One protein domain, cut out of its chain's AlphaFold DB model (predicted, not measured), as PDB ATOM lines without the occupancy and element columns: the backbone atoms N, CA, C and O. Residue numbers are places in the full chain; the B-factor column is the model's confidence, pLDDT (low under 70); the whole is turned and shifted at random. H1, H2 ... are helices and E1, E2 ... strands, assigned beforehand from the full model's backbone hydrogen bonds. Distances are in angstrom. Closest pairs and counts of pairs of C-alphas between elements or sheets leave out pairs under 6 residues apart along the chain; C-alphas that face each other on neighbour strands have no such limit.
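Overview. This is residues 2 to 188 of the 194 residues of an uncharacterized protein of Burkholderiales bacterium (UniProt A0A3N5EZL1). A long two-stranded ribbon, E1 and E2, with the long helix H2 running beside it makes one end of the domain. The other end is a cluster of crossed helices, in which H6, H8 and H9 pack on H4; H5 lies beyond H4, and H7 packs on H9 near its last residues. The printed part has 187 residues, with nine named helices and two named strands in the order H1, H2, E1, H3, E2, H4, H5, H6, H7, H8, H9; the sheet, E1 - E2, is antiparallel. The class is mostly helix, and the whole is compact, with a radius of gyration of the C-alphas of 17.7 A and spans of 58 by 39 by 32 A.

Arrangement. E1, residues 38 to 44, and E2, residues 60 to 66, are antiparallel neighbours, their directions at 151 degrees; N 41 and O 63, and N 63 and O 41, are each 2.8 A apart. Residues 64 to 65 of E2 also pair with residues 74 to 75, antiparallel. H2, residues 9 to 28, comes closest to E2 at the C-alphas of Glu 23 and Pro 62, 6.9 A apart. H3, residues 56 to 59, is close to H2 but not clearly touching, at Leu 16 and Phe 58, C-alphas 6.1 A apart. The hub is H4, residues 90 to 102. It touches H9, residues 170 to 186, about perpendicular at 72 degrees, only just; the closest C-alphas, Ser 90 and Leu 178, are 7.2 A apart. It touches H6, residues 119 to 135, about perpendicular at 89 degrees, closest at C-alphas 97 and 126, 5.8 A. It touches H8, residues 157 to 166, about perpendicular at 77 degrees, closest at C-alphas 98 and 157, 4.4 A. H1, residues 3 to 7, only just touches H4, with 3 pairs of C-alphas within 8 A, closest at Leu 6 and Val 92, 6.7 A. H8 and H9 touch at a steep tilt of 55 degrees, opposite ways, closest at C-alphas 163 and 173, 5.0 A. H7, residues 137 to 143, touches H9 at C-alphas 138 and 184, 5.6 A. H5, residues 105 to 115, is close to H4 but not clearly touching, at C-alphas 100 and 108, 6.0 A. Every O i to N i+4 pair is within hydrogen-bond range in H1, H2, H5, H7, H8 and H9, against 8 of 9 in H4 and 10 of 13 in H6; H3 is too short for one.

Along the chain. E1 is 19.4 A long and E2 19.7 A. H2 begins at C-alpha 9, (-62.295, 88.039, 49.323), and measures 29.4 A. H6 measures 24.2 A, with a kink of 29 degrees near residue 129. H9 measures 24.9 A and ends at C-alpha 186, (-42.186, 70.513, 41.234).

Size, cuts and confidence. The C-alphas farthest apart, of Asp 69 and Arg 106, are 58.7 A apart. The printed part has no cut. The links E1 to H3, E2 to H4 and H7 to H8 are long. Mean pLDDT of the printed part is 89.5; residues 2, 102 to 104, 107 to 108 and 186 to 188 are under 70.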
ATOM      1  N   CYS A   2     -64.648  74.846  56.541       66.12
ATOM      2  CA  CYS A   2     -63.756  75.530  55.581       66.12
ATOM      3  C   CYS A   2     -64.445  76.376  54.492       66.12
ATOM      4  O   CYS A   2     -63.766  77.038  53.713       66.12
ATOM      5  N   THR A   3     -65.776  76.375  54.408       72.44
ATOM      6  CA  THR A   3     -66.524  77.086  53.354       72.44
ATOM      7  C   THR A   3     -66.392  78.607  53.431       72.44
ATOM      8  O   THR A   3     -66.464  79.265  52.400       72.44
ATOM      9  N   ASN A   4     -66.161  79.169  54.623       83.88
ATOM     10  CA  ASN A   4     -66.030  80.618  54.807       83.88
ATOM     11  C   ASN A   4     -64.811  81.181  54.062       83.88
ATOM     12  O   ASN A   4     -64.919  82.226  53.430       83.88
ATOM     13  N   LEU A   5     -63.695  80.444  54.037       87.88
ATOM     14  CA  LEU A   5     -62.493  80.841  53.294       87.88
ATOM     15  C   LEU A   5     -62.736  80.922  51.780       87.88
ATOM     16  O   LEU A   5     -62.120  81.736  51.101       87.88
ATOM     17  N   LEU A   6     -63.649  80.105  51.241       87.75
ATOM     18  CA  LEU A   6     -64.004  80.143  49.818       87.75
ATOM     19  C   LEU A   6     -64.882  81.344  49.452       87.75
ATOM     20  O   LEU A   6     -64.970  81.672  48.274       87.75
ATOM     21  N   LYS A   7     -65.520  81.982  50.439       85.62
ATOM     22  CA  LYS A   7     -66.404  83.144  50.255       85.62
ATOM     23  C   LYS A   7     -65.739  84.469  50.644       85.62
ATOM     24  O   LYS A   7     -66.253  85.528  50.304       85.62
ATOM     25  N   ASP A   8     -64.614  84.424  51.352       88.69
ATOM     26  CA  ASP A   8     -63.915  85.610  51.843       88.69
ATOM     27  C   ASP A   8     -62.919  86.152  50.806       88.69
ATOM     28  O   ASP A   8     -61.896  85.528  50.513       88.69
ATOM     29  N   SER A   9     -63.172  87.356  50.286       88.56
ATOM     30  CA  SER A   9     -62.295  88.039  49.323       88.56
ATOM     31  C   SER A   9     -60.883  88.308  49.866       88.56
ATOM     32  O   SER A   9     -59.916  88.358  49.092       88.56
ATOM     33  N   ARG A  10     -60.720  88.416  51.193       91.06
ATOM     34  CA  ARG A  10     -59.411  88.591  51.843       91.06
ATOM     35  C   ARG A  10     -58.523  87.370  51.650       91.06
ATOM     36  O   ARG A  10     -57.320  87.526  51.475       91.06
ATOM     37  N   THR A  11     -59.110  86.176  51.570       93.38
ATOM     38  CA  THR A  11     -58.374  84.933  51.295       93.38
ATOM     39  C   THR A  11     -57.684  84.994  49.932       93.38
ATOM     40  O   THR A  11     -56.494  84.709  49.810       93.38
ATOM     41  N   PHE A  12     -58.399  85.431  48.894       94.50
ATOM     42  CA  PHE A  12     -57.846  85.554  47.542       94.50
ATOM     43  C   PHE A  12     -56.812  86.679  47.451       94.50
ATOM     44  O   PHE A  12     -55.771  86.511  46.815       94.50
ATOM     45  N   SER A  13     -57.058  87.794  48.141       94.00
ATOM     46  CA  SER A  13     -56.099  88.899  48.236       94.00
ATOM     47  C   SER A  13     -54.798  88.461  48.917       94.00
ATOM     48  O   SER A  13     -53.712  88.792  48.445       94.00
ATOM     49  N   PHE A  14     -54.892  87.646  49.969       95.12
ATOM     50  CA  PHE A  14     -53.734  87.100  50.672       95.12
ATOM     51  C   PHE A  14     -52.920  86.135  49.799       95.12
ATOM     52  O   PHE A  14     -51.700  86.264  49.711       95.12
ATOM     53  N   LEU A  15     -53.580  85.225  49.070       95.69
ATOM     54  CA  LEU A  15     -52.901  84.345  48.109       95.69
ATOM     55  C   LEU A  15     -52.167  85.141  47.021       95.69
ATOM     56  O   LEU A  15     -51.045  84.793  46.654       95.69
ATOM     57  N   LEU A  16     -52.786  86.214  46.515       96.00
ATOM     58  CA  LEU A  16     -52.153  87.110  45.551       96.00
ATOM     59  C   LEU A  16     -50.918  87.795  46.146       96.00
ATOM     60  O   LEU A  16     -49.907  87.904  45.456       96.00
ATOM     61  N   GLN A  17     -50.980  88.225  47.406       96.44
ATOM     62  CA  GLN A  17     -49.851  88.868  48.072       96.44
ATOM     63  C   GLN A  17     -48.653  87.920  48.213       96.44
ATOM     64  O   GLN A  17     -47.548  88.290  47.832       96.44
ATOM     65  N   ILE A  18     -48.871  86.673  48.643       95.44
ATOM     66  CA  ILE A  18     -47.781  85.686  48.738       95.44
ATOM     67  C   ILE A  18     -47.139  85.428  47.362       95.44
ATOM     68  O   ILE A  18     -45.923  85.256  47.226       95.44
ATOM     69  N   ASP A  19     -47.951  85.407  46.308       96.00
ATOM     70  CA  ASP A  19     -47.445  85.217  44.952       96.00
ATOM     71  C   ASP A  19     -46.696  86.436  44.408       96.00
ATOM     72  O   ASP A  19     -45.804  86.264  43.574       96.00
ATOM     73  N   ARG A  20     -46.994  87.648  44.892       95.81
ATOM     74  CA  ARG A  20     -46.202  88.853  44.595       95.81
ATOM     75  C   ARG A  20     -44.816  88.783  45.232       95.81
ATOM     76  O   ARG A  20     -43.847  89.191  44.592       95.81
ATOM     77  N   ASP A  21     -44.694  88.201  46.422       95.44
ATOM     78  CA  ASP A  21     -43.385  87.959  47.042       95.44
ATOM     79  C   ASP A  21     -42.581  86.950  46.208       95.44
ATOM     80  O   ASP A  21     -41.422  87.185  45.868       95.44
ATOM     81  N   THR A  22     -43.234  85.868  45.768       93.81
ATOM     82  CA  THR A  22     -42.625  84.859  44.880       93.81
ATOM     83  C   THR A  22     -42.175  85.465  43.548       93.81
ATOM     84  O   THR A  22     -41.099  85.149  43.036       93.81
ATOM     85  N   GLU A  23     -42.991  86.347  42.968       95.06
ATOM     86  CA  GLU A  23     -42.648  87.091  41.759       95.06
ATOM     87  C   GLU A  23     -41.447  88.015  41.979       95.06
ATOM     88  O   GLU A  23     -40.546  88.054  41.138       95.06
ATOM     89  N   THR A  24     -41.418  88.732  43.103       95.25
ATOM     90  CA  THR A  24     -40.333  89.652  43.459       95.25
ATOM     91  C   THR A  24     -39.011  88.902  43.553       95.25
ATOM     92  O   THR A  24     -38.068  89.267  42.848       95.25
ATOM     93  N   THR A  25     -38.972  87.794  44.297       94.38
ATOM     94  CA  THR A  25     -37.790  86.925  44.387       94.38
ATOM     95  C   THR A  25     -37.367  86.417  43.009       94.38
ATOM     96  O   THR A  25     -36.213  86.567  42.611       94.38
ATOM     97  N   ALA A  26     -38.307  85.898  42.213       93.62
ATOM     98  CA  ALA A  26     -37.997  85.379  40.881       93.62
ATOM     99  C   ALA A  26     -37.471  86.451  39.910       93.62
ATOM    100  O   ALA A  26     -36.732  86.113  38.987       93.62
ATOM    101  N   SER A  27     -37.842  87.721  40.101       93.62
ATOM    102  CA  SER A  27     -37.362  88.838  39.280       93.62
ATOM    103  C   SER A  27     -35.925  89.265  39.594       93.62
ATOM    104  O   SER A  27     -35.277  89.880  38.748       93.62
ATOM    105  N   GLN A  28     -35.440  88.944  40.797       94.81
ATOM    106  CA  GLN A  28     -34.083  89.248  41.256       94.81
ATOM    107  C   GLN A  28     -33.091  88.133  40.904       94.81
ATOM    108  O   GLN A  28     -31.891  88.384  40.805       94.81
ATOM    109  N   GLU A  29     -33.577  86.911  40.682       94.69
ATOM    110  CA  GLU A  29     -32.737  85.795  40.263       94.69
ATOM    111  C   GLU A  29     -32.243  85.958  38.811       94.69
ATOM    112  O   GLU A  29     -33.045  86.194  37.897       94.69
ATOM    113  N   PRO A  30     -30.936  85.781  38.549       95.94
ATOM    114  CA  PRO A  30     -30.421  85.748  37.191       95.94
ATOM    115  C   PRO A  30     -30.872  84.481  36.452       95.94
ATOM    116  O   PRO A  30     -31.373  83.507  37.018       95.94
ATOM    117  N   CYS A  31     -30.654  84.464  35.141       96.19
ATOM    118  CA  CYS A  31     -30.851  83.287  34.319       96.19
ATOM    119  C   CYS A  31     -29.970  82.142  34.834       96.19
ATOM    120  O   CYS A  31     -28.750  82.195  34.702       96.19
ATOM    121  N   ALA A  32     -30.601  81.067  35.311       94.19
ATOM    122  CA  ALA A  32     -29.920  79.876  35.828       94.19
ATOM    123  C   ALA A  32     -28.965  79.190  34.828       94.19
ATOM    124  O   ALA A  32     -28.206  78.314  35.216       94.19
ATOM    125  N   PHE A  33     -29.020  79.555  33.542       95.69
ATOM    126  CA  PHE A  33     -28.147  79.004  32.508       95.69
ATOM    127  C   PHE A  33     -26.939  79.895  32.190       95.69
ATOM    128  O   PHE A  33     -25.831  79.395  32.062       95.69
ATOM    129  N   CYS A  34     -27.136  81.208  32.031       96.56
ATOM    130  CA  CYS A  34     -26.086  82.104  31.523       96.56
ATOM    131  C   CYS A  34     -25.717  83.261  32.463       96.56
ATOM    132  O   CYS A  34     -24.870  84.083  32.110       96.56
ATOM    133  N   GLY A  35     -26.375  83.358  33.622       96.12
ATOM    134  CA  GLY A  35     -26.133  84.385  34.636       96.12
ATOM    135  C   GLY A  35     -26.670  85.781  34.303       96.12
ATOM    136  O   GLY A  35     -26.593  86.672  35.142       96.12
ATOM    137  N   ASP A  36     -27.224  85.999  33.107       96.56
ATOM    138  CA  ASP A  36     -27.759  87.307  32.715       96.56
ATOM    139  C   ASP A  36     -29.085  87.634  33.418       96.56
ATOM    140  O   ASP A  36     -29.783  86.748  33.910       96.56
ATOM    141  N   ARG A  37     -29.482  88.907  33.423       96.25
ATOM    142  CA  ARG A  37     -30.760  89.338  34.004       96.25
ATOM    143  C   ARG A  37     -31.946  88.781  33.213       96.25
ATOM    144  O   ARG A  37     -31.846  88.441  32.030       96.25
ATOM    145  N   VAL A  38     -33.102  88.729  33.864       97.06
ATOM    146  CA  VAL A  38     -34.360  88.302  33.245       97.06
ATOM    147  C   VAL A  38     -35.301  89.485  33.023       97.06
ATOM    148  O   VAL A  38     -35.390  90.398  33.839       97.06
ATOM    149  N   HIS A  39     -36.024  89.468  31.908       95.25
ATOM    150  CA  HIS A  39     -37.162  90.349  31.658       95.25
ATOM    151  C   HIS A  39     -38.447  89.703  32.159       95.25
ATOM    152  O   HIS A  39     -38.585  88.479  32.123       95.25
ATOM    153  N   ARG A  40     -39.400  90.532  32.582       95.56
ATOM    154  CA  ARG A  40     -40.708  90.113  33.089       95.56
ATOM    155  C   ARG A  40     -41.784  90.313  32.027       95.56
ATOM    156  O   ARG A  40     -41.830  91.357  31.385       95.56
ATOM    157  N   ALA A  41     -42.672  89.339  31.900       94.88
ATOM    158  CA  ALA A  41     -43.901  89.428  31.124       94.88
ATOM    159  C   ALA A  41     -45.075  88.861  31.931       94.88
ATOM    160  O   ALA A  41     -44.885  88.001  32.794       94.88
ATOM    161  N   TYR A  42     -46.293  89.301  31.617       95.56
ATOM    162  CA  TYR A  42     -47.517  88.774  32.216       95.56
ATOM    163  C   TYR A  42     -48.363  88.058  31.170       95.56
ATOM    164  O   TYR A  42     -48.567  88.559  30.068       95.56
ATOM    165  N   TYR A  43     -48.888  86.895  31.548       93.50
ATOM    166  CA  TYR A  43     -49.812  86.112  30.736       93.50
ATOM    167  C   TYR A  43     -51.120  85.926  31.492       93.50
ATOM    168  O   TYR A  43     -51.117  85.502  32.649       93.50
ATOM    169  N   LEU A  44     -52.244  86.217  30.844       94.19
ATOM    170  CA  LEU A  44     -53.553  86.044  31.461       94.19
ATOM    171  C   LEU A  44     -53.900  84.559  31.605       94.19
ATOM    172  O   LEU A  44     -53.711  83.745  30.698       94.19
ATOM    173  N   ARG A  45     -54.435  84.208  32.770       93.88
ATOM    174  CA  ARG A  45     -55.110  82.941  33.048       93.88
ATOM    175  C   ARG A  45     -56.599  83.217  33.230       93.88
ATOM    176  O   ARG A  45     -57.001  84.334  33.515       93.88
ATOM    177  N   LYS A  46     -57.411  82.168  33.104       93.69
ATOM    178  CA  LYS A  46     -58.843  82.192  33.433       93.69
ATOM    179  C   LYS A  46     -59.114  81.261  34.622       93.69
ATOM    180  O   LYS A  46     -59.667  80.175  34.413       93.69
ATOM    181  N   PRO A  47     -58.596  81.583  35.825       94.81
ATOM    182  CA  PRO A  47     -58.875  80.790  37.010       94.81
ATOM    183  C   PRO A  47     -60.373  80.812  37.346       94.81
ATOM    184  O   PRO A  47     -61.067  81.787  37.086       94.81
ATOM    185  N   ARG A  48     -60.866  79.724  37.930       93.75
ATOM    186  CA  ARG A  48     -62.246  79.530  38.362       93.75
ATOM    187  C   ARG A  48     -62.272  79.441  39.881       93.75
ATOM    188  O   ARG A  48     -61.655  78.539  40.457       93.75
ATOM    189  N   ALA A  49     -63.005  80.351  40.502       92.62
ATOM    190  CA  ALA A  49     -63.374  80.318  41.909       92.62
ATOM    191  C   ALA A  49     -64.887  80.568  41.993       92.62
ATOM    192  O   ALA A  49     -65.317  81.702  41.808       92.62
ATOM    193  N   PRO A  50     -65.711  79.518  42.153       88.38
ATOM    194  CA  PRO A  50     -67.160  79.688  42.166       88.38
ATOM    195  C   PRO A  50     -67.614  80.669  43.250       88.38
ATOM    196  O   PRO A  50     -67.176  80.561  44.391       88.38
ATOM    197  N   GLY A  51     -68.487  81.608  42.880       85.06
ATOM    198  CA  GLY A  51     -69.016  82.625  43.795       85.06
ATOM    199  C   GLY A  51     -68.041  83.752  44.146       85.06
ATOM    200  O   GLY A  51     -68.344  84.538  45.037       85.06
ATOM    201  N   VAL A  52     -66.892  83.842  43.468       89.56
ATOM    202  CA  VAL A  52     -65.865  84.853  43.738       89.56
ATOM    203  C   VAL A  52     -65.527  85.599  42.458       89.56
ATOM    204  O   VAL A  52     -65.163  84.987  41.453       89.56
ATOM    205  N   ASP A  53     -65.609  86.925  42.523       90.19
ATOM    206  CA  ASP A  53     -65.113  87.796  41.466       90.19
ATOM    207  C   ASP A  53     -63.599  87.989  41.628       90.19
ATOM    208  O   ASP A  53     -63.119  88.487  42.650       90.19
ATOM    209  N   LEU A  54     -62.829  87.499  40.655       92.56
ATOM    210  CA  LEU A  54     -61.371  87.522  40.701       92.56
ATOM    211  C   LEU A  54     -60.865  88.738  39.936       92.56
ATOM    212  O   LEU A  54     -61.137  88.881  38.748       92.56
ATOM    213  N   SER A  55     -60.049  89.562  40.593       93.56
ATOM    214  CA  SER A  55     -59.442  90.724  39.943       93.56
ATOM    215  C   SER A  55     -58.544  90.335  38.762       93.56
ATOM    216  O   SER A  55     -57.969  89.240  38.710       93.56
ATOM    217  N   ASP A  56     -58.342  91.272  37.836       93.62
ATOM    218  CA  ASP A  56     -57.421  91.093  36.708       93.62
ATOM    219  C   ASP A  56     -56.005  90.736  37.172       93.62
ATOM    220  O   ASP A  56     -55.352  89.862  36.598       93.62
ATOM    221  N   ASP A  57     -55.543  91.363  38.253       94.38
ATOM    222  CA  ASP A  57     -54.257  91.061  38.877       94.38
ATOM    223  C   ASP A  57     -54.183  89.615  39.360       94.38
ATOM    224  O   ASP A  57     -53.172  88.939  39.138       94.38
ATOM    225  N   PHE A  58     -55.266  89.100  39.953       95.62
ATOM    226  CA  PHE A  58     -55.368  87.700  40.351       95.62
ATOM    227  C   PHE A  58     -55.276  86.760  39.140       95.62
ATOM    228  O   PHE A  58     -54.728  85.658  39.244       95.62
ATOM    229  N   CYS A  59     -55.733  87.201  37.972       95.31
ATOM    230  CA  CYS A  59     -55.687  86.436  36.731       95.31
ATOM    231  C   CYS A  59     -54.330  86.507  36.002       95.31
ATOM    232  O   CYS A  59     -54.058  85.665  35.141       95.31
ATOM    233  N   ARG A  60     -53.444  87.453  36.336       95.31
ATOM    234  CA  ARG A  60     -52.120  87.602  35.699       95.31
ATOM    235  C   ARG A  60     -51.109  86.595  36.232       95.31
ATOM    236  O   ARG A  60     -50.847  86.541  37.426       95.31
ATOM    237  N   ARG A  61     -50.454  85.851  35.343       95.19
ATOM    238  CA  ARG A  61     -49.329  84.966  35.671       95.19
ATOM    239  C   ARG A  61     -48.008  85.576  35.181       95.19
ATOM    240  O   ARG A  61     -47.830  85.659  33.962       95.19
ATOM    241  N   PRO A  62     -47.076  85.957  36.073       95.06
ATOM    242  CA  PRO A  62     -45.736  86.369  35.673       95.06
ATOM    243  C   PRO A  62     -44.967  85.216  35.022       95.06
ATOM    244  O   PRO A  62     -45.078  84.054  35.420       95.06
ATOM    245  N   SER A  63     -44.154  85.555  34.030       95.00
ATOM    246  CA  SER A  63     -43.160  84.684  33.413       95.00
ATOM    247  C   SER A  63     -41.930  85.514  33.073       95.00
ATOM    248  O   SER A  63     -42.037  86.681  32.696       95.00
ATOM    249  N   PHE A  64     -40.762  84.906  33.209       96.69
ATOM    250  CA  PHE A  64     -39.477  85.566  33.074       96.69
ATOM    251  C   PHE A  64     -38.713  84.971  31.902       96.69
ATOM    252  O   PHE A  64     -38.682  83.750  31.752       96.69
ATOM    253  N   SER A  65     -38.089  85.808  31.078       96.19
ATOM    254  CA  SER A  65     -37.244  85.379  29.960       96.19
ATOM    255  C   SER A  65     -35.860  85.994  30.065       96.19
ATOM    256  O   SER A  65     -35.744  87.188  30.329       96.19
ATOM    257  N   CYS A  66     -34.821  85.204  29.813       96.94
ATOM    258  CA  CYS A  66     -33.450  85.698  29.766       96.94
ATOM    259  C   CYS A  66     -33.312  86.876  28.788       96.94
ATOM    260  O   CYS A  66     -33.820  86.803  27.667       96.94
ATOM    261  N   ARG A  67     -32.616  87.936  29.219       95.06
ATOM    262  CA  ARG A  67     -32.303  89.110  28.394       95.06
ATOM    263  C   ARG A  67     -31.302  88.799  27.282       95.06
ATOM    264  O   ARG A  67     -31.377  89.419  26.225       95.06
ATOM    265  N   ARG A  68     -30.359  87.884  27.527       95.88
ATOM    266  CA  ARG A  68     -29.268  87.576  26.598       95.88
ATOM    267  C   ARG A  68     -29.810  87.051  25.276       95.88
ATOM    268  O   ARG A  68     -30.539  86.050  25.255       95.88
ATOM    269  N   ASP A  69     -29.405  87.701  24.188       94.12
ATOM    270  CA  ASP A  69     -29.734  87.225  22.854       94.12
ATOM    271  C   ASP A  69     -29.132  85.833  22.616       94.12
ATOM    272  O   ASP A  69     -28.080  85.487  23.151       94.12
ATOM    273  N   GLY A  70     -29.873  84.979  21.918       93.81
ATOM    274  CA  GLY A  70     -29.536  83.561  21.755       93.81
ATOM    275  C   GLY A  70     -29.835  82.647  22.957       93.81
ATOM    276  O   GLY A  70     -29.962  81.444  22.759       93.81
ATOM    277  N   CYS A  71     -30.036  83.153  24.186       95.38
ATOM    278  CA  CYS A  71     -30.408  82.294  25.324       95.38
ATOM    279  C   CYS A  71     -31.923  82.042  25.392       95.38
ATOM    280  O   CYS A  71     -32.364  80.895  25.437       95.38
ATOM    281  N   ARG A  72     -32.727  83.118  25.454       89.25
ATOM    282  CA  ARG A  72     -34.214  83.123  25.511       89.25
ATOM    283  C   ARG A  72     -34.871  82.142  26.505       89.25
ATOM    284  O   ARG A  72     -36.081  81.903  26.432       89.25
ATOM    285  N   ARG A  73     -34.119  81.588  27.463       94.56
ATOM    286  CA  ARG A  73     -34.625  80.619  28.443       94.56
ATOM    287  C   ARG A  73     -35.679  81.279  29.324       94.56
ATOM    288  O   ARG A  73     -35.512  82.426  29.735       94.56
ATOM    289  N   ARG A  74     -36.760  80.549  29.609       93.81
ATOM    290  CA  ARG A  74     -37.886  81.054  30.398       93.81
ATOM    291  C   ARG A  74     -37.990  80.362  31.750       93.81
ATOM    292  O   ARG A  74     -37.849  79.144  31.826       93.81
ATOM    293  N   LYS A  75     -38.316  81.134  32.785       92.38
ATOM    294  CA  LYS A  75     -38.708  80.660  34.116       92.38
ATOM    295  C   LYS A  75     -40.112  81.169  34.398       92.38
ATOM    296  O   LYS A  75     -40.386  82.355  34.282       92.38
ATOM    297  N   THR A  76     -41.022  80.274  34.756       92.12
ATOM    298  CA  THR A  76     -42.367  80.666  35.191       92.12
ATOM    299  C   THR A  76     -42.572  80.087  36.578       92.12
ATOM    300  O   THR A  76     -42.709  78.864  36.668       92.12
ATOM    301  N   PRO A  77     -42.539  80.911  37.642       90.81
ATOM    302  CA  PRO A  77     -42.637  80.397  38.996       90.81
ATOM    303  C   PRO A  77     -43.948  79.636  39.193       90.81
ATOM    304  O   PRO A  77     -44.975  79.900  38.547       90.81
ATOM    305  N   ALA A  78     -43.880  78.641  40.069       90.81
ATOM    306  CA  ALA A  78     -45.056  78.004  40.620       90.81
ATOM    307  C   ALA A  78     -45.687  79.003  41.604       90.81
ATOM    308  O   ALA A  78     -44.971  79.625  42.380       90.81
ATOM    309  N   LEU A  79     -46.998  79.200  41.517       93.12
ATOM    310  CA  LEU A  79     -47.718  80.254  42.229       93.12
ATOM    311  C   LEU A  79     -48.856  79.619  43.015       93.12
ATOM    312  O   LEU A  79     -49.570  78.780  42.463       93.12
ATOM    313  N   LEU A  80     -49.035  80.011  44.273       93.94
ATOM    314  CA  LEU A  80     -50.024  79.446  45.177       93.94
ATOM    315  C   LEU A  80     -51.420  79.502  44.589       93.94
ATOM    316  O   LEU A  80     -52.071  78.468  44.620       93.94
ATOM    317  N   ARG A  81     -51.883  80.610  43.989       94.31
ATOM    318  CA  ARG A  81     -53.238  80.665  43.374       94.31
ATOM    319  C   ARG A  81     -53.433  79.670  42.227       94.31
ATOM    320  O   ARG A  81     -54.576  79.334  41.907       94.31
ATOM    321  N   PHE A  82     -52.359  79.158  41.622       90.81
ATOM    322  CA  PHE A  82     -52.423  78.256  40.474       90.81
ATOM    323  C   PHE A  82     -51.819  76.884  40.781       90.81
ATOM    324  O   PHE A  82     -50.606  76.690  40.746       90.81
ATOM    325  N   LEU A  83     -52.671  75.865  40.928       83.62
ATOM    326  CA  LEU A  83     -52.207  74.481  41.053       83.62
ATOM    327  C   LEU A  83     -51.835  73.898  39.674       83.62
ATOM    328  O   LEU A  83     -52.571  73.114  39.061       83.62
ATOM    329  N   GLY A  84     -50.692  74.341  39.150       81.69
ATOM    330  CA  GLY A  84     -50.155  73.958  37.847       81.69
ATOM    331  C   GLY A  84     -51.037  74.404  36.673       81.69
ATOM    332  O   GLY A  84     -51.276  75.597  36.440       81.69
ATOM    333  N   ARG A  85     -51.504  73.432  35.878       82.19
ATOM    334  CA  ARG A  85     -52.359  73.661  34.695       82.19
ATOM    335  C   ARG A  85     -53.858  73.677  35.011       82.19
ATOM    336  O   ARG A  85     -54.654  73.908  34.107       82.19
ATOM    337  N   LYS A  86     -54.257  73.430  36.264       86.19
ATOM    338  CA  LYS A  86     -55.675  73.410  36.641       86.19
ATOM    339  C   LYS A  86     -56.298  74.795  36.430       86.19
ATOM    340  O   LYS A  86     -55.643  75.823  36.610       86.19
ATOM    341  N   VAL A  87     -57.563  74.798  36.008       91.31
ATOM    342  CA  VAL A  87     -58.347  76.026  35.811       91.31
ATOM    343  C   VAL A  87     -59.014  76.495  37.092       91.31
ATOM    344  O   VAL A  87     -59.435  77.630  37.134       91.31
ATOM    345  N   TYR A  88     -59.110  75.668  38.129       93.81
ATOM    346  CA  TYR A  88     -59.644  76.088  39.423       93.81
ATOM    347  C   TYR A  88     -58.533  76.650  40.305       93.81
ATOM    348  O   TYR A  88     -57.401  76.158  40.254       93.81
ATOM    349  N   VAL A  89     -58.865  77.666  41.105       95.19
ATOM    350  CA  VAL A  89     -57.940  78.222  42.101       95.19
ATOM    351  C   VAL A  89     -57.541  77.122  43.082       95.19
ATOM    352  O   VAL A  89     -58.356  76.285  43.470       95.19
ATOM    353  N   SER A  90     -56.271  77.101  43.467       94.62
ATOM    354  CA  SER A  90     -55.688  76.050  44.308       94.62
ATOM    355  C   SER A  90     -56.441  75.800  45.618       94.62
ATOM    356  O   SER A  90     -56.694  74.645  45.956       94.62
ATOM    357  N   ILE A  91     -56.858  76.860  46.318       94.94
ATOM    358  CA  ILE A  91     -57.601  76.750  47.576       94.94
ATOM    359  C   ILE A  91     -58.965  76.083  47.378       94.94
ATOM    360  O   ILE A  91     -59.367  75.260  48.195       94.94
ATOM    361  N   VAL A  92     -59.638  76.354  46.253       93.31
ATOM    362  CA  VAL A  92     -60.898  75.691  45.885       93.31
ATOM    363  C   VAL A  92     -60.653  74.199  45.699       93.31
ATOM    364  O   VAL A  92     -61.371  73.387  46.273       93.31
ATOM    365  N   VAL A  93     -59.611  73.829  44.947       92.75
ATOM    366  CA  VAL A  93     -59.243  72.419  44.736       92.75
ATOM    367  C   VAL A  93     -58.988  71.717  46.071       92.75
ATOM    368  O   VAL A  93     -59.506  70.625  46.300       92.75
ATOM    369  N   LEU A  94     -58.205  72.341  46.951       93.62
ATOM    370  CA  LEU A  94     -57.827  71.777  48.241       93.62
ATOM    371  C   LEU A  94     -59.038  71.601  49.168       93.62
ATOM    372  O   LEU A  94     -59.316  70.487  49.609       93.62
ATOM    373  N   LEU A  95     -59.772  72.685  49.436       91.81
ATOM    374  CA  LEU A  95     -60.857  72.681  50.413       91.81
ATOM    375  C   LEU A  95     -62.040  71.831  49.950       91.81
ATOM    376  O   LEU A  95     -62.589  71.082  50.753       91.81
ATOM    377  N   VAL A  96     -62.402  71.881  48.663       90.06
ATOM    378  CA  VAL A  96     -63.460  71.014  48.118       90.06
ATOM    379  C   VAL A  96     -63.076  69.547  48.244       90.06
ATOM    380  O   VAL A  96     -63.917  68.745  48.638       90.06
ATOM    381  N   THR A  97     -61.815  69.186  47.982       90.94
ATOM    382  CA  THR A  97     -61.382  67.793  48.155       90.94
ATOM    383  C   THR A  97     -61.445  67.369  49.623       90.94
ATOM    384  O   THR A  97     -62.037  66.332  49.910       90.94
ATOM    385  N   ALA A  98     -60.927  68.180  50.553       90.75
ATOM    386  CA  ALA A  98     -60.962  67.871  51.987       90.75
ATOM    387  C   ALA A  98     -62.403  67.698  52.510       90.75
ATOM    388  O   ALA A  98     -62.703  66.750  53.233       90.75
ATOM    389  N   MET A  99     -63.322  68.573  52.089       85.69
ATOM    390  CA  MET A  99     -64.738  68.493  52.470       85.69
ATOM    391  C   MET A  99     -65.399  67.199  51.973       85.69
ATOM    392  O   MET A  99     -66.248  66.643  52.660       85.69
ATOM    393  N   THR A 100     -64.961  66.632  50.841       81.69
ATOM    394  CA  THR A 100     -65.500  65.345  50.352       81.69
ATOM    395  C   THR A 100     -65.164  64.131  51.217       81.69
ATOM    396  O   THR A 100     -65.733  63.064  50.994       81.69
ATOM    397  N   GLN A 101     -64.225  64.267  52.157       79.38
ATOM    398  CA  GLN A 101     -63.753  63.178  53.017       79.38
ATOM    399  C   GLN A 101     -64.283  63.282  54.447       79.38
ATOM    400  O   GLN A 101     -64.339  62.272  55.137       79.38
ATOM    401  N   GLY A 102     -64.675  64.483  54.884       67.38
ATOM    402  CA  GLY A 102     -65.091  64.744  56.264       67.38
ATOM    403  C   GLY A 102     -66.557  65.135  56.434       67.38
ATOM    404  O   GLY A 102     -67.066  65.076  57.550       67.38
ATOM    405  N   ASP A 103     -67.243  65.539  55.360       65.38
ATOM    406  CA  ASP A 103     -68.645  65.952  55.428       65.38
ATOM    407  C   ASP A 103     -69.603  64.805  55.066       65.38
ATOM    408  O   ASP A 103     -69.284  63.908  54.284       65.38
ATOM    409  N   SER A 104     -70.824  64.857  55.607       69.25
ATOM    410  CA  SER A 104     -71.871  63.888  55.268       69.25
ATOM    411  C   SER A 104     -72.189  63.905  53.759       69.25
ATOM    412  O   SER A 104     -72.101  64.964  53.121       69.25
ATOM    413  N   PRO A 105     -72.639  62.778  53.163       70.31
ATOM    414  CA  PRO A 105     -72.959  62.704  51.731       70.31
ATOM    415  C   PRO A 105     -73.926  63.800  51.253       70.31
ATOM    416  O   PRO A 105     -73.809  64.309  50.136       70.31
ATOM    417  N   ARG A 106     -74.856  64.205  52.127       73.19
ATOM    418  CA  ARG A 106     -75.803  65.297  51.885       73.19
ATOM    419  C   ARG A 106     -75.103  66.650  51.749       73.19
ATOM    420  O   ARG A 106     -75.290  67.325  50.739       73.19
ATOM    421  N   ARG A 107     -74.264  67.012  52.722       69.56
ATOM    422  CA  ARG A 107     -73.538  68.289  52.746       69.56
ATOM    423  C   ARG A 107     -72.574  68.406  51.566       69.56
ATOM    424  O   ARG A 107     -72.446  69.470  50.968       69.56
ATOM    425  N   LEU A 108     -71.972  67.288  51.165       69.69
ATOM    426  CA  LEU A 108     -71.149  67.231  49.965       69.69
ATOM    427  C   LEU A 108     -71.958  67.474  48.678       69.69
ATOM    428  O   LEU A 108     -71.498  68.184  47.783       69.69
ATOM    429  N   SER A 109     -73.150  66.884  48.562       73.69
ATOM    430  CA  SER A 109     -74.035  67.088  47.407       73.69
ATOM    431  C   SER A 109     -74.501  68.544  47.301       73.69
ATOM    432  O   SER A 109     -74.454  69.133  46.220       73.69
ATOM    433  N   GLU A 110     -74.877  69.150  48.428       76.25
ATOM    434  CA  GLU A 110     -75.267  70.563  48.521       76.25
ATOM    435  C   GLU A 110     -74.104  71.489  48.132       76.25
ATOM    436  O   GLU A 110     -74.275  72.347  47.269       76.25
ATOM    437  N   LEU A 111     -72.896  71.243  48.650       74.50
ATOM    438  CA  LEU A 111     -71.701  72.018  48.308       74.50
ATOM    439  C   LEU A 111     -71.335  71.911  46.819       74.50
ATOM    440  O   LEU A 111     -70.978  72.904  46.186       74.50
ATOM    441  N   LYS A 112     -71.425  70.710  46.231       73.38
ATOM    442  CA  LYS A 112     -71.175  70.512  44.793       73.38
ATOM    443  C   LYS A 112     -72.161  71.312  43.940       73.38
ATOM    444  O   LYS A 112     -71.745  71.891  42.937       73.38
ATOM    445  N   LYS A 113     -73.436  71.356  44.342       78.44
ATOM    446  CA  LYS A 113     -74.471  72.164  43.679       78.44
ATOM    447  C   LYS A 113     -74.196  73.657  43.832       78.44
ATOM    448  O   LYS A 113     -74.211  74.361  42.830       78.44
ATOM    449  N   GLU A 114     -73.888  74.113  45.044       81.31
ATOM    450  CA  GLU A 114     -73.597  75.521  45.342       81.31
ATOM    451  C   GLU A 114     -72.406  76.046  44.529       81.31
ATOM    452  O   GLU A 114     -72.460  77.133  43.962       81.31
ATOM    453  N   LEU A 115     -71.339  75.251  44.417       82.88
ATOM    454  CA  LEU A 115     -70.131  75.646  43.692       82.88
ATOM    455  C   LEU A 115     -70.212  75.387  42.176       82.88
ATOM    456  O   LEU A 115     -69.303  75.777  41.443       82.88
ATOM    457  N   GLY A 116     -71.238  74.681  41.687       87.44
ATOM    458  CA  GLY A 116     -71.374  74.325  40.268       87.44
ATOM    459  C   GLY A 116     -70.203  73.503  39.704       87.44
ATOM    460  O   GLY A 116     -69.957  73.510  38.496       87.44
ATOM    461  N   ILE A 117     -69.436  72.815  40.560       88.69
ATOM    462  CA  ILE A 117     -68.256  72.044  40.144       88.69
ATOM    463  C   ILE A 117     -68.709  70.648  39.693       88.69
ATOM    464  O   ILE A 117     -69.321  69.926  40.485       88.69
ATOM    465  N   PRO A 118     -68.364  70.200  38.469       88.81
ATOM    466  CA  PRO A 118     -68.759  68.876  38.001       88.81
ATOM    467  C   PRO A 118     -68.221  67.758  38.915       88.81
ATOM    468  O   PRO A 118     -67.025  67.785  39.228       88.81
ATOM    469  N   PRO A 119     -69.018  66.729  39.268       85.00
ATOM    470  CA  PRO A 119     -68.581  65.632  40.140       85.00
ATOM    471  C   PRO A 119     -67.280  64.965  39.677       85.00
ATOM    472  O   PRO A 119     -66.338  64.860  40.457       85.00
ATOM    473  N   ALA A 120     -67.159  64.678  38.377       89.00
ATOM    474  CA  ALA A 120     -65.951  64.100  37.786       89.00
ATOM    475  C   ALA A 120     -64.692  64.974  37.965       89.00
ATOM    476  O   ALA A 120     -63.567  64.474  37.952       89.00
ATOM    477  N   THR A 121     -64.846  66.295  38.119       90.50
ATOM    478  CA  THR A 121     -63.720  67.188  38.430       90.50
ATOM    479  C   THR A 121     -63.240  66.988  39.861       90.50
ATOM    480  O   THR A 121     -62.033  66.900  40.073       90.50
ATOM    481  N   VAL A 122     -64.171  66.863  40.807       89.25
ATOM    482  CA  VAL A 122     -63.863  66.588  42.214       89.25
ATOM    483  C   VAL A 122     -63.224  65.208  42.364       89.25
ATOM    484  O   VAL A 122     -62.208  65.083  43.040       89.25
ATOM    485  N   ASP A 123     -63.728  64.196  41.652       88.56
ATOM    486  CA  ASP A 123     -63.158  62.844  41.682       88.56
ATOM    487  C   ASP A 123     -61.708  62.826  41.181       88.56
ATOM    488  O   ASP A 123     -60.847  62.191  41.784       88.56
ATOM    489  N   ARG A 124     -61.391  63.588  40.122       90.81
ATOM    490  CA  ARG A 124     -60.001  63.751  39.657       90.81
ATOM    491  C   ARG A 124     -59.098  64.393  40.708       90.81
ATOM    492  O   ARG A 124     -57.927  64.035  40.793       90.81
ATOM    493  N   TRP A 125     -59.601  65.357  41.478       92.38
ATOM    494  CA  TRP A 125     -58.822  65.974  42.555       92.38
ATOM    495  C   TRP A 125     -58.603  65.005  43.706       92.38
ATOM    496  O   TRP A 125     -57.481  64.889  44.188       92.38
ATOM    497  N   ARG A 126     -59.638  64.249  44.077       91.12
ATOM    498  CA  ARG A 126     -59.541  63.192  45.080       91.12
ATOM    499  C   ARG A 126     -58.517  62.128  44.680       91.12
ATOM    500  O   ARG A 126     -57.634  61.835  45.474       91.12
ATOM    501  N   ARG A 127     -58.554  61.620  43.441       91.25
ATOM    502  CA  ARG A 127     -57.533  60.676  42.939       91.25
ATOM    503  C   ARG A 127     -56.131  61.270  42.973       91.25
ATOM    504  O   ARG A 127     -55.197  60.596  43.379       91.25
ATOM    505  N   PHE A 128     -55.969  62.544  42.601       90.88
ATOM    506  CA  PHE A 128     -54.670  63.202  42.743       90.88
ATOM    507  C   PHE A 128     -54.160  63.132  44.188       90.88
ATOM    508  O   PHE A 128     -53.020  62.733  44.389       90.88
ATOM    509  N   TRP A 129     -54.987  63.471  45.175       92.69
ATOM    510  CA  TRP A 129     -54.576  63.480  46.580       92.69
ATOM    511  C   TRP A 129     -54.380  62.091  47.195       92.69
ATOM    512  O   TRP A 129     -53.512  61.946  48.045       92.69
ATOM    513  N   LEU A 130     -55.145  61.088  46.761       92.38
ATOM    514  CA  LEU A 130     -55.089  59.734  47.322       92.38
ATOM    515  C   LEU A 130     -54.105  58.806  46.605       92.38
ATOM    516  O   LEU A 130     -53.568  57.893  47.219       92.38
ATOM    517  N   GLU A 131     -53.868  59.010  45.310       91.44
ATOM    518  CA  GLU A 131     -53.094  58.067  44.490       91.44
ATOM    519  C   GLU A 131     -51.782  58.664  43.980       91.44
ATOM    520  O   GLU A 131     -50.800  57.940  43.842       91.44
ATOM    521  N   ILE A 132     -51.749  59.969  43.680       89.88
ATOM    522  CA  ILE A 132     -50.588  60.616  43.046       89.88
ATOM    523  C   ILE A 132     -49.736  61.348  44.082       89.88
ATOM    524  O   ILE A 132     -48.529  61.136  44.128       89.88
ATOM    525  N   PHE A 133     -50.348  62.192  44.919       90.50
ATOM    526  CA  PHE A 133     -49.666  62.976  45.948       90.50
ATOM    527  C   PHE A 133     -48.804  62.107  46.886       90.50
ATOM    528  O   PHE A 133     -47.637  62.451  47.075       90.50
ATOM    529  N   PRO A 134     -49.281  60.941  47.374       91.56
ATOM    530  CA  PRO A 134     -48.489  60.098  48.263       91.56
ATOM    531  C   PRO A 134     -47.220  59.532  47.623       91.56
ATOM    532  O   PRO A 134     -46.310  59.155  48.346       91.56
ATOM    533  N   ARG A 135     -47.138  59.490  46.284       90.56
ATOM    534  CA  ARG A 135     -45.993  58.939  45.539       90.56
ATOM    535  C   ARG A 135     -44.856  59.940  45.337       90.56
ATOM    536  O   ARG A 135     -43.791  59.564  44.851       90.56
ATOM    537  N   TYR A 136     -45.070  61.223  45.631       87.00
ATOM    538  CA  TYR A 136     -44.025  62.233  45.482       87.00
ATOM    539  C   TYR A 136     -42.897  61.977  46.489       87.00
ATOM    540  O   TYR A 136     -43.136  61.868  47.689       87.00
ATOM    541  N   SER A 137     -41.649  61.922  46.017       84.94
ATOM    542  CA  SER A 137     -40.479  61.675  46.875       84.94
ATOM    543  C   SER A 137     -40.306  62.741  47.960       84.94
ATOM    544  O   SER A 137     -39.963  62.430  49.099       84.94
ATOM    545  N   SER A 138     -40.609  63.996  47.630       85.75
ATOM    546  CA  SER A 138     -40.637  65.116  48.573       85.75
ATOM    547  C   SER A 138     -41.669  64.918  49.682       85.75
ATOM    548  O   SER A 138     -41.352  65.155  50.847       85.75
ATOM    549  N   TRP A 139     -42.859  64.412  49.351       90.12
ATOM    550  CA  TRP A 139     -43.854  64.053  50.357       90.12
ATOM    551  C   TRP A 139     -43.380  62.888  51.230       90.12
ATOM    552  O   TRP A 139     -43.470  62.989  52.449       90.12
ATOM    553  N   HIS A 140     -42.820  61.822  50.641       86.25
ATOM    554  CA  HIS A 140     -42.267  60.689  51.397       86.25
ATOM    555  C   HIS A 140     -41.228  61.124  52.439       86.25
ATOM    556  O   HIS A 140     -41.244  60.629  53.565       86.25
ATOM    557  N   TYR A 141     -40.361  62.074  52.088       85.75
ATOM    558  CA  TYR A 141     -39.403  62.649  53.030       85.75
ATOM    559  C   TYR A 141     -40.096  63.463  54.132       85.75
ATOM    560  O   TYR A 141     -39.801  63.302  55.313       85.75
ATOM    561  N   GLN A 142     -41.050  64.320  53.764       86.19
ATOM    562  CA  GLN A 142     -41.733  65.205  54.709       86.19
ATOM    563  C   GLN A 142     -42.609  64.441  55.703       86.19
ATOM    564  O   GLN A 142     -42.547  64.727  56.897       86.19
ATOM    565  N   ARG A 143     -43.371  63.437  55.251       87.19
ATOM    566  CA  ARG A 143     -44.268  62.652  56.116       87.19
ATOM    567  C   ARG A 143     -43.533  61.878  57.209       87.19
ATOM    568  O   ARG A 143     -44.126  61.627  58.251       87.19
ATOM    569  N   GLY A 144     -42.266  61.509  56.989       85.81
ATOM    570  CA  GLY A 144     -41.447  60.809  57.984       85.81
ATOM    571  C   GLY A 144     -41.142  61.657  59.222       85.81
ATOM    572  O   GLY A 144     -40.852  61.111  60.278       85.81
ATOM    573  N   ASN A 145     -41.266  62.982  59.104       84.00
ATOM    574  CA  ASN A 145     -41.006  63.933  60.182       84.00
ATOM    575  C   ASN A 145     -42.286  64.396  60.899       84.00
ATOM    576  O   ASN A 145     -42.223  65.287  61.744       84.00
ATOM    577  N   VAL A 146     -43.452  63.838  60.551       85.44
ATOM    578  CA  VAL A 146     -44.743  64.261  61.105       85.44
ATOM    579  C   VAL A 146     -45.205  63.281  62.181       85.44
ATOM    580  O   VAL A 146     -45.422  62.100  61.908       85.44
ATOM    581  N   VAL A 147     -45.378  63.787  63.405       82.25
ATOM    582  CA  VAL A 147     -45.904  63.033  64.552       82.25
ATOM    583  C   VAL A 147     -47.162  63.737  65.078       82.25
ATOM    584  O   VAL A 147     -47.088  64.927  65.387       82.25
ATOM    585  N   PRO A 148     -48.307  63.038  65.210       86.38
ATOM    586  CA  PRO A 148     -48.552  61.643  64.821       86.38
ATOM    587  C   PRO A 148     -48.551  61.440  63.289       86.38
ATOM    588  O   PRO A 148     -48.733  62.412  62.553       86.38
ATOM    589  N   PRO A 149     -48.376  60.195  62.793       90.06
ATOM    590  CA  PRO A 149     -48.386  59.909  61.361       90.06
ATOM    591  C   PRO A 149     -49.668  60.386  60.670       90.06
ATOM    592  O   PRO A 149     -50.773  60.220  61.188       90.06
ATOM    593  N   ILE A 150     -49.517  60.937  59.467       93.25
ATOM    594  CA  ILE A 150     -50.643  61.378  58.637       93.25
ATOM    595  C   ILE A 150     -51.345  60.168  58.014       93.25
ATOM    596  O   ILE A 150     -50.706  59.333  57.372       93.25
ATOM    597  N   ASP A 151     -52.669  60.113  58.153       92.50
ATOM    598  CA  ASP A 151     -53.508  59.130  57.470       92.50
ATOM    599  C   ASP A 151     -53.647  59.471  55.978       92.50
ATOM    600  O   ASP A 151     -54.391  60.375  55.582       92.50
ATOM    601  N   GLU A 152     -52.922  58.741  55.135       92.12
ATOM    602  CA  GLU A 152     -52.909  58.968  53.689       92.12
ATOM    603  C   GLU A 152     -54.217  58.594  52.989       92.12
ATOM    604  O   GLU A 152     -54.525  59.161  51.939       92.12
ATOM    605  N   ALA A 153     -55.029  57.709  53.581       91.31
ATOM    606  CA  ALA A 153     -56.324  57.325  53.019       91.31
ATOM    607  C   ALA A 153     -57.339  58.482  53.053       91.31
ATOM    608  O   ALA A 153     -58.338  58.467  52.328       91.31
ATOM    609  N   ASN A 154     -57.054  59.508  53.860       91.62
ATOM    610  CA  ASN A 154     -57.890  60.684  54.061       91.62
ATOM    611  C   ASN A 154     -57.203  61.994  53.641       91.62
ATOM    612  O   ASN A 154     -57.568  63.066  54.118       91.62
ATOM    613  N   LEU A 155     -56.228  61.955  52.724       93.38
ATOM    614  CA  LEU A 155     -55.630  63.172  52.159       93.38
ATOM    615  C   LEU A 155     -56.572  63.883  51.171       93.38
ATOM    616  O   LEU A 155     -57.136  63.220  50.299       93.38
ATOM    617  N   PRO A 156     -56.685  65.226  51.203       93.94
ATOM    618  CA  PRO A 156     -55.878  66.156  51.996       93.94
ATOM    619  C   PRO A 156     -56.440  66.480  53.391       93.94
ATOM    620  O   PRO A 156     -55.834  67.282  54.100       93.94
ATOM    621  N   LEU A 157     -57.589  65.921  53.786       93.44
ATOM    622  CA  LEU A 157     -58.258  66.269  55.043       93.44
ATOM    623  C   LEU A 157     -57.397  65.995  56.283       93.44
ATOM    624  O   LEU A 157     -57.271  66.886  57.118       93.44
ATOM    625  N   SER A 158     -56.792  64.811  56.396       93.38
ATOM    626  CA  SER A 158     -55.955  64.425  57.547       93.38
ATOM    627  C   SER A 158     -54.793  65.398  57.770       93.38
ATOM    628  O   SER A 158     -54.518  65.829  58.888       93.38
ATOM    629  N   LEU A 159     -54.152  65.819  56.682       93.44
ATOM    630  CA  LEU A 159     -53.056  66.777  56.712       93.44
ATOM    631  C   LEU A 159     -53.528  68.203  57.006       93.44
ATOM    632  O   LEU A 159     -52.877  68.925  57.757       93.44
ATOM    633  N   LEU A 160     -54.682  68.604  56.465       93.25
ATOM    634  CA  LEU A 160     -55.299  69.884  56.810       93.25
ATOM    635  C   LEU A 160     -55.657  69.941  58.300       93.25
ATOM    636  O   LEU A 160     -55.426  70.963  58.935       93.25
ATOM    637  N   GLN A 161     -56.194  68.858  58.866       91.94
ATOM    638  CA  GLN A 161     -56.502  68.758  60.294       91.94
ATOM    639  C   GLN A 161     -55.237  68.858  61.145       91.94
ATOM    640  O   GLN A 161     -55.220  69.638  62.092       91.94
ATOM    641  N   HIS A 162     -54.177  68.134  60.772       92.69
ATOM    642  CA  HIS A 162     -52.889  68.201  61.459       92.69
ATOM    643  C   HIS A 162     -52.329  69.632  61.485       92.69
ATOM    644  O   HIS A 162     -52.022  70.158  62.549       92.69
ATOM    645  N   LEU A 163     -52.280  70.300  60.330       91.75
ATOM    646  CA  LEU A 163     -51.792  71.680  60.236       91.75
ATOM    647  C   LEU A 163     -52.692  72.663  60.994       91.75
ATOM    648  O   LEU A 163     -52.201  73.589  61.625       91.75
ATOM    649  N   THR A 164     -54.007  72.442  60.988       91.00
ATOM    650  CA  THR A 164     -54.960  73.289  61.726       91.00
ATOM    651  C   THR A 164     -54.784  73.165  63.241       91.00
ATOM    652  O   THR A 164     -55.030  74.128  63.952       91.00
ATOM    653  N   GLN A 165     -54.343  72.012  63.755       90.88
ATOM    654  CA  GLN A 165     -54.028  71.847  65.181       90.88
ATOM    655  C   GLN A 165     -52.740  72.577  65.592       90.88
ATOM    656  O   GLN A 165     -52.559  72.878  66.767       90.88
ATOM    657  N   GLN A 166     -51.849  72.848  64.635       87.44
ATOM    658  CA  GLN A 166     -50.569  73.524  64.860       87.44
ATOM    659  C   GLN A 166     -50.627  75.034  64.592       87.44
ATOM    660  O   GLN A 166     -49.786  75.774  65.098       87.44
ATOM    661  N   SER A 167     -51.600  75.497  63.806       86.81
ATOM    662  CA  SER A 167     -51.781  76.906  63.456       86.81
ATOM    663  C   SER A 167     -52.855  77.577  64.314       86.81
ATOM    664  O   SER A 167     -53.872  76.977  64.649       86.81
ATOM    665  N   GLN A 168     -52.659  78.861  64.617       84.44
ATOM    666  CA  GLN A 168     -53.686  79.688  65.266       84.44
ATOM    667  C   GLN A 168     -54.753  80.170  64.266       84.44
ATOM    668  O   GLN A 168     -55.875  80.481  64.663       84.44
ATOM    669  N   ASP A 169     -54.412  80.206  62.972       88.56
ATOM    670  CA  ASP A 169     -55.286  80.630  61.878       88.56
ATOM    671  C   ASP A 169     -55.508  79.488  60.868       88.56
ATOM    672  O   ASP A 169     -54.582  78.837  60.377       88.56
ATOM    673  N   GLN A 170     -56.769  79.264  60.505       89.38
ATOM    674  CA  GLN A 170     -57.158  78.286  59.495       89.38
ATOM    675  C   GLN A 170     -56.586  78.607  58.103       89.38
ATOM    676  O   GLN A 170     -56.238  77.692  57.351       89.38
ATOM    677  N   LEU A 171     -56.492  79.887  57.729       92.25
ATOM    678  CA  LEU A 171     -55.911  80.304  56.453       92.25
ATOM    679  C   LEU A 171     -54.417  79.975  56.397       92.25
ATOM    680  O   LEU A 171     -53.925  79.556  55.349       92.25
ATOM    681  N   GLU A 172     -53.710  80.098  57.519       93.19
ATOM    682  CA  GLU A 172     -52.301  79.724  57.629       93.19
ATOM    683  C   GLU A 172     -52.106  78.222  57.381       93.19
ATOM    684  O   GLU A 172     -51.294  77.842  56.536       93.19
ATOM    685  N   ALA A 173     -52.916  77.368  58.018       93.38
ATOM    686  CA  ALA A 173     -52.879  75.921  57.792       93.38
ATOM    687  C   ALA A 173     -53.131  75.559  56.316       93.38
ATOM    688  O   ALA A 173     -52.426  74.738  55.720       93.38
ATOM    689  N   VAL A 174     -54.109  76.219  55.690       94.50
ATOM    690  CA  VAL A 174     -54.425  76.048  54.266       94.50
ATOM    691  C   VAL A 174     -53.262  76.487  53.376       94.50
ATOM    692  O   VAL A 174     -52.901  75.769  52.441       94.50
ATOM    693  N   VAL A 175     -52.651  77.640  53.650       94.44
ATOM    694  CA  VAL A 175     -51.497  78.142  52.890       94.44
ATOM    695  C   VAL A 175     -50.293  77.218  53.042       94.44
ATOM    696  O   VAL A 175     -49.647  76.911  52.039       94.44
ATOM    697  N   SER A 176     -50.019  76.721  54.247       93.38
ATOM    698  CA  SER A 176     -48.953  75.747  54.506       93.38
ATOM    699  C   SER A 176     -49.148  74.471  53.688       93.38
ATOM    700  O   SER A 176     -48.222  74.015  53.013       93.38
ATOM    701  N   LEU A 177     -50.377  73.954  53.628       93.38
ATOM    702  CA  LEU A 177     -50.709  72.794  52.802       93.38
ATOM    703  C   LEU A 177     -50.571  73.075  51.298       93.38
ATOM    704  O   LEU A 177     -50.075  72.241  50.541       93.38
ATOM    705  N   LEU A 178     -50.971  74.261  50.839       93.88
ATOM    706  CA  LEU A 178     -50.791  74.649  49.440       93.88
ATOM    707  C   LEU A 178     -49.309  74.787  49.066       93.88
ATOM    708  O   LEU A 178     -48.922  74.342  47.985       93.88
ATOM    709  N   ARG A 179     -48.471  75.348  49.951       92.06
ATOM    710  CA  ARG A 179     -47.011  75.422  49.761       92.06
ATOM    711  C   ARG A 179     -46.409  74.026  49.644       92.06
ATOM    712  O   ARG A 179     -45.626  73.779  48.729       92.06
ATOM    713  N   LEU A 180     -46.832  73.108  50.507       89.69
ATOM    714  CA  LEU A 180     -46.422  71.709  50.468       89.69
ATOM    715  C   LEU A 180     -46.810  71.034  49.144       89.69
ATOM    716  O   LEU A 180     -45.969  70.427  48.480       89.69
ATOM    717  N   ALA A 181     -48.064  71.192  48.714       88.69
ATOM    718  CA  ALA A 181     -48.567  70.637  47.459       88.69
ATOM    719  C   ALA A 181     -47.828  71.191  46.235       88.69
ATOM    720  O   ALA A 181     -47.542  70.457  45.282       88.69
ATOM    721  N   LEU A 182     -47.510  72.486  46.262       86.88
ATOM    722  CA  LEU A 182     -46.740  73.157  45.225       86.88
ATOM    723  C   LEU A 182     -45.306  72.625  45.179       86.88
ATOM    724  O   LEU A 182     -44.830  72.284  44.099       86.88
ATOM    725  N   HIS A 183     -44.660  72.499  46.343       83.81
ATOM    726  CA  HIS A 183     -43.318  71.942  46.473       83.81
ATOM    727  C   HIS A 183     -43.248  70.515  45.932       83.81
ATOM    728  O   HIS A 183     -42.386  70.212  45.108       83.81
ATOM    729  N   CYS A 184     -44.212  69.671  46.308       80.62
ATOM    730  CA  CYS A 184     -44.292  68.310  45.796       80.62
ATOM    731  C   CYS A 184     -44.444  68.302  44.275       80.62
ATOM    732  O   CYS A 184     -43.655  67.677  43.578       80.62
ATOM    733  N   SER A 185     -45.371  69.098  43.740       73.56
ATOM    734  CA  SER A 185     -45.659  69.158  42.300       73.56
ATOM    735  C   SER A 185     -44.466  69.561  41.416       73.56
ATOM    736  O   SER A 185     -44.518  69.314  40.212       73.56
ATOM    737  N   MET A 186     -43.413  70.177  41.971       69.31
ATOM    738  CA  MET A 186     -42.186  70.513  41.234       69.31
ATOM    739  C   MET A 186     -41.242  69.318  41.032       69.31
ATOM    740  O   MET A 186     -40.434  69.354  40.106       69.31
ATOM    741  N   SER A 187     -41.382  68.255  41.828       69.12
ATOM    742  CA  SER A 187     -40.559  67.042  41.773       69.12
ATOM    743  C   SER A 187     -41.449  65.821  41.517       69.12
ATOM    744  O   SER A 187     -41.724  65.078  42.456       69.12
ATOM    745  N   PRO A 188     -41.974  65.632  40.288       64.62
ATOM    746  CA  PRO A 188     -42.921  64.560  39.986       64.62
ATOM    747  C   PRO A 188     -42.393  63.182  40.402       64.62
ATOM    748  O   PRO A 188     -41.182  62.957  40.329       64.62
TER     749      PRO A 188